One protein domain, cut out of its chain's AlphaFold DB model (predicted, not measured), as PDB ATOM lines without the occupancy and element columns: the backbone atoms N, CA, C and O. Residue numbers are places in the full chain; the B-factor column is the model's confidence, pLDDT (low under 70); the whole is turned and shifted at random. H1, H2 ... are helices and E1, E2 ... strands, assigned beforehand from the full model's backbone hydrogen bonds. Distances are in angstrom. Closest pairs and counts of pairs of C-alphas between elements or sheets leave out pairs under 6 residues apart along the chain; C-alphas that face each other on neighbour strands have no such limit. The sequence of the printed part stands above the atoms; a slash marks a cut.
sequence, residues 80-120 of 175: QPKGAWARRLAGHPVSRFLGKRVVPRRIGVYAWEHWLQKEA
ATOM      1  N   GLN A  80     195.313 253.898 116.732       60.69
ATOM      2  CA  GLN A  80     194.236 254.858 116.951       60.69
ATOM      3  C   GLN A  80     193.670 254.702 118.361       60.69
ATOM      4  O   GLN A  80     193.631 253.587 118.884       60.69
ATOM      5  N   PRO A  81     193.155 255.786 118.967       64.75
ATOM      6  CA  PRO A  81     192.406 255.682 120.209       64.75
ATOM      7  C   PRO A  81     191.217 254.716 120.074       64.75
ATOM      8  O   PRO A  81     190.516 254.722 119.054       64.75
ATOM      9  N   LYS A  82     190.946 253.911 121.109       66.50
ATOM     10  CA  LYS A  82     189.751 253.057 121.192       66.50
ATOM     11  C   LYS A  82     188.502 253.931 121.358       66.50
ATOM     12  O   LYS A  82     188.052 254.212 122.461       66.50
ATOM     13  N   GLY A  83     187.942 254.380 120.238       72.12
ATOM     14  CA  GLY A  83     186.694 255.145 120.201       72.12
ATOM     15  C   GLY A  83     186.820 256.609 120.644       72.12
ATOM     16  O   GLY A  83     187.903 257.132 120.917       72.12
ATOM     17  N   ALA A  84     185.679 257.302 120.682       69.88
ATOM     18  CA  ALA A  84     185.615 258.741 120.949       69.88
ATOM     19  C   ALA A  84     185.948 259.117 122.405       69.88
ATOM     20  O   ALA A  84     186.429 260.223 122.655       69.88
ATOM     21  N   TRP A  85     185.722 258.214 123.365       75.94
ATOM     22  CA  TRP A  85     185.981 258.458 124.787       75.94
ATOM     23  C   TRP A  85     187.484 258.479 125.101       75.94
ATOM     24  O   TRP A  85     187.939 259.393 125.782       75.94
ATOM     25  N   ALA A  86     188.277 257.562 124.529       72.69
ATOM     26  CA  ALA A  86     189.731 257.533 124.704       72.69
ATOM     27  C   ALA A  86     190.386 258.789 124.110       72.69
ATOM     28  O   ALA A  86     191.291 259.374 124.702       72.69
ATOM     29  N   ARG A  87     189.866 259.266 122.969       70.94
ATOM     30  CA  ARG A  87     190.290 260.529 122.345       70.94
ATOM     31  C   ARG A  87     189.965 261.741 123.225       70.94
ATOM     32  O   ARG A  87     190.823 262.603 123.401       70.94
ATOM     33  N   ARG A  88     188.758 261.796 123.804       74.94
ATOM     34  CA  ARG A  88     188.365 262.857 124.749       74.94
ATOM     35  C   ARG A  88     189.219 262.830 126.012       74.94
ATOM     36  O   ARG A  88     189.718 263.874 126.414       74.94
ATOM     37  N   LEU A  89     189.459 261.651 126.584       78.31
ATOM     38  CA  LEU A  89     190.309 261.490 127.760       78.31
ATOM     39  C   LEU A  89     191.759 261.900 127.470       78.31
ATOM     40  O   LEU A  89     192.356 262.589 128.280       78.31
ATOM     41  N   ALA A  90     192.326 261.558 126.313       72.69
ATOM     42  CA  ALA A  90     193.685 261.971 125.945       72.69
ATOM     43  C   ALA A  90     193.810 263.485 125.683       72.69
ATOM     44  O   ALA A  90     194.862 264.081 125.921       72.69
ATOM     45  N   GLY A  91     192.743 264.098 125.162       71.56
ATOM     46  CA  GLY A  91     192.694 265.518 124.817       71.56
ATOM     47  C   GLY A  91     192.365 266.453 125.985       71.56
ATOM     48  O   GLY A  91     192.677 267.639 125.898       71.56
ATOM     49  N   HIS A  92     191.758 265.950 127.065       83.75
ATOM     50  CA  HIS A  92     191.243 266.788 128.147       83.75
ATOM     51  C   HIS A  92     192.372 267.377 129.034       83.75
ATOM     52  O   HIS A  92     193.332 266.681 129.370       83.75
ATOM     53  N   PRO A  93     192.302 268.655 129.456       78.12
ATOM     54  CA  PRO A  93     193.367 269.284 130.250       78.12
ATOM     55  C   PRO A  93     193.574 268.623 131.619       78.12
ATOM     56  O   PRO A  93     194.706 268.414 132.056       78.12
ATOM     57  N   VAL A  94     192.475 268.235 132.277       83.50
ATOM     58  CA  VAL A  94     192.501 267.641 133.626       83.50
ATOM     59  C   VAL A  94     193.118 266.243 133.618       83.50
ATOM     60  O   VAL A  94     193.907 265.910 134.496       83.50
ATOM     61  N   SER A  95     192.826 265.427 132.609       79.19
ATOM     62  CA  SER A  95     193.414 264.088 132.492       79.19
ATOM     63  C   SER A  95     194.911 264.158 132.192       79.19
ATOM     64  O   SER A  95     195.674 263.374 132.749       79.19
ATOM     65  N   ARG A  96     195.364 265.130 131.386       75.81
ATOM     66  CA  ARG A  96     196.798 265.396 131.181       75.81
ATOM     67  C   ARG A  96     197.492 265.848 132.464       75.81
ATOM     68  O   ARG A  96     198.622 265.434 132.712       75.81
ATOM     69  N   PHE A  97     196.827 266.670 133.273       80.56
ATOM     70  CA  PHE A  97     197.344 267.118 134.565       80.56
ATOM     71  C   PHE A  97     197.487 265.954 135.558       80.56
ATOM     72  O   PHE A  97     198.571 265.735 136.099       80.56
ATOM     73  N   LEU A  98     196.433 265.149 135.732       81.06
ATOM     74  CA  LEU A  98     196.455 263.980 136.618       81.06
ATOM     75  C   LEU A  98     197.421 262.899 136.116       81.06
ATOM     76  O   LEU A  98     198.178 262.333 136.902       81.06
ATOM     77  N   GLY A  99     197.463 262.661 134.805       78.50
ATOM     78  CA  GLY A  99     198.362 261.688 134.189       78.50
ATOM     79  C   GLY A  99     199.845 261.999 134.407       78.50
ATOM     80  O   GLY A  99     200.633 261.076 134.568       78.50
ATOM     81  N   LYS A 100     200.234 263.280 134.457       73.00
ATOM     82  CA  LYS A 100     201.629 263.688 134.703       73.00
ATOM     83  C   LYS A 100     202.015 263.709 136.183       73.00
ATOM     84  O   LYS A 100     203.192 263.558 136.488       73.00
ATOM     85  N   ARG A 101     201.056 263.958 137.081       78.06
ATOM     86  CA  ARG A 101     201.334 264.259 138.497       78.06
ATOM     87  C   ARG A 101     200.970 263.130 139.459       78.06
ATOM     88  O   ARG A 101     201.578 263.030 140.516       78.06
ATOM     89  N   VAL A 102     199.976 262.317 139.106       81.88
ATOM     90  CA  VAL A 102     199.374 261.315 140.000       81.88
ATOM     91  C   VAL A 102     199.606 259.898 139.492       81.88
ATOM     92  O   VAL A 102     199.831 258.994 140.288       81.88
ATOM     93  N   VAL A 103     199.570 259.684 138.176       76.31
ATOM     94  CA  VAL A 103     199.711 258.344 137.597       76.31
ATOM     95  C   VAL A 103     201.195 257.997 137.426       76.31
ATOM     96  O   VAL A 103     201.895 258.679 136.673       76.31
ATOM     97  N   PRO A 104     201.704 256.919 138.057       83.31
ATOM     98  CA  PRO A 104     203.059 256.442 137.812       83.31
ATOM     99  C   PRO A 104     203.277 256.140 136.327       83.31
ATOM    100  O   PRO A 104     202.451 255.481 135.690       83.31
ATOM    101  N   ARG A 105     204.424 256.563 135.779       75.31
ATOM    102  CA  ARG A 105     204.732 256.470 134.339       75.31
ATOM    103  C   ARG A 105     204.490 255.072 133.763       75.31
ATOM    104  O   ARG A 105     203.930 254.957 132.681       75.31
ATOM    105  N   ARG A 106     204.856 254.016 134.499       78.06
ATOM    106  CA  ARG A 106     204.655 252.616 134.082       78.06
ATOM    107  C   ARG A 106     203.181 252.265 133.863       78.06
ATOM    108  O   ARG A 106     202.850 251.648 132.860       78.06
ATOM    109  N   ILE A 107     202.306 252.709 134.763       80.56
ATOM    110  CA  ILE A 107     200.859 252.468 134.684       80.56
ATOM    111  C   ILE A 107     200.253 253.296 133.549       80.56
ATOM    112  O   ILE A 107     199.448 252.787 132.773       80.56
ATOM    113  N   GLY A 108     200.680 254.555 133.415       76.94
ATOM    114  CA  GLY A 108     200.234 255.432 132.332       76.94
ATOM    115  C   GLY A 108     200.586 254.884 130.948       76.94
ATOM    116  O   GLY A 108     199.725 254.853 130.073       76.94
ATOM    117  N   VAL A 109     201.819 254.397 130.766       73.62
ATOM    118  CA  VAL A 109     202.274 253.761 129.518       73.62
ATOM    119  C   VAL A 109     201.497 252.471 129.251       73.62
ATOM    120  O   VAL A 109     200.946 252.324 128.166       73.62
ATOM    121  N   TYR A 110     201.339 251.598 130.253       80.12
ATOM    122  CA  TYR A 110     200.582 250.348 130.115       80.12
ATOM    123  C   TYR A 110     199.118 250.587 129.702       80.12
ATOM    124  O   TYR A 110     198.623 249.992 128.742       80.12
ATOM    125  N   ALA A 111     198.422 251.510 130.376       78.12
ATOM    126  CA  ALA A 111     197.044 251.867 130.039       78.12
ATOM    127  C   ALA A 111     196.949 252.527 128.652       78.12
ATOM    128  O   ALA A 111     196.015 252.256 127.891       78.12
ATOM    129  N   TRP A 112     197.922 253.368 128.290       74.12
ATOM    130  CA  TRP A 112     197.987 253.990 126.970       74.12
ATOM    131  C   TRP A 112     198.157 252.955 125.856       74.12
ATOM    132  O   TRP A 112     197.466 253.028 124.839       74.12
ATOM    133  N   GLU A 113     199.048 251.986 126.043       70.88
ATOM    134  CA  GLU A 113     199.408 250.998 125.027       70.88
ATOM    135  C   GLU A 113     198.379 249.878 124.875       70.88
ATOM    136  O   GLU A 113     198.099 249.481 123.745       70.88
ATOM    137  N   HIS A 114     197.780 249.402 125.969       73.44
ATOM    138  CA  HIS A 114     196.886 248.241 125.931       73.44
ATOM    139  C   HIS A 114     195.398 248.593 126.004       73.44
ATOM    140  O   HIS A 114     194.556 247.883 125.437       73.44
ATOM    141  N   TRP A 115     195.032 249.675 126.695       69.62
ATOM    142  CA  TRP A 115     193.623 249.997 126.951       69.62
ATOM    143  C   TRP A 115     193.111 251.118 126.058       69.62
ATOM    144  O   TRP A 115     192.008 251.008 125.526       69.62
ATOM    145  N   LEU A 116     193.910 252.163 125.845       70.06
ATOM    146  CA  LEU A 116     193.475 253.362 125.127       70.06
ATOM    147  C   LEU A 116     193.763 253.324 123.628       70.06
ATOM    148  O   LEU A 116     193.100 254.048 122.890       70.06
ATOM    149  N   GLN A 117     194.684 252.481 123.161       61.75
ATOM    150  CA  GLN A 117     195.006 252.325 121.744       61.75
ATOM    151  C   GLN A 117     194.515 250.987 121.194       61.75
ATOM    152  O   GLN A 117     194.588 249.958 121.859       61.75
ATOM    153  N   LYS A 118     194.019 250.999 119.959       65.88
ATOM    154  CA  LYS A 118     193.852 249.805 119.130       65.88
ATOM    155  C   LYS A 118     194.787 249.890 117.936       65.88
ATOM    156  O   LYS A 118     195.045 250.983 117.420       65.88
ATOM    157  N   GLU A 119     195.242 248.732 117.476       60.16
ATOM    158  CA  GLU A 119     195.731 248.623 116.109       60.16
ATOM    159  C   GLU A 119     194.593 249.032 115.174       60.16
ATOM    160  O   GLU A 119     193.434 248.645 115.346       60.16
ATOM    161  N   ALA A 120     194.906 249.922 114.248       59.56
ATOM    162  CA  ALA A 120     193.954 250.424 113.282       59.56
ATOM    163  C   ALA A 120     194.605 250.385 111.911       59.56
ATOM    164  O   ALA A 120     195.805 250.610 111.769       59.56
TER     165      ALA A 120
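Overview. This is residues 80 to 120 of the 175 residues of the protein "Sulfotransferase" of mine drainage metagenome (UniProt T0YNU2). Three helices, H1, H2 and H3, follow one another round a flat, open ring. It nearly closes where residues 80 to 81 pair antiparallel with 117 to 118 of short strand E1. Find 41 printed residues, mostly helix, with H1, H2, H3, E1 in order; the whole is compact, radius of gyration of the C-alphas 10.1 A, spans 29 by 20 by 9 A.

Arrangement. Start at H1, residues 83 to 91; H2, residues 93 to 101, is close but not clearly touching, closest C-alphas Leu 89 and Ser 95, 6.2 A. H3, residues 105 to 116, is likewise close but not clearly touching H1, closest C-alphas Ala 86 and Leu 116, 5.6 A, opposite ways at a shallow tilt of 27 degrees. O i to N i+4 pairs are within hydrogen-bond range throughout H2, 4 of 5 in H1, 7 of 8 in H3.

Along the chain. Find C-alpha 83 at (186.694, 255.145, 120.201); H1 runs 12.8 A, H2 12.5 A, H3 14.9 A. E1, residues 117 to 119, ends at (195.731, 248.623, 116.109).

Size, cuts and confidence. The printed part has no cut; its links between elements are tight. Look for pLDDT under 70 at residues 80 to 82, 84, 115 and 117 to 120.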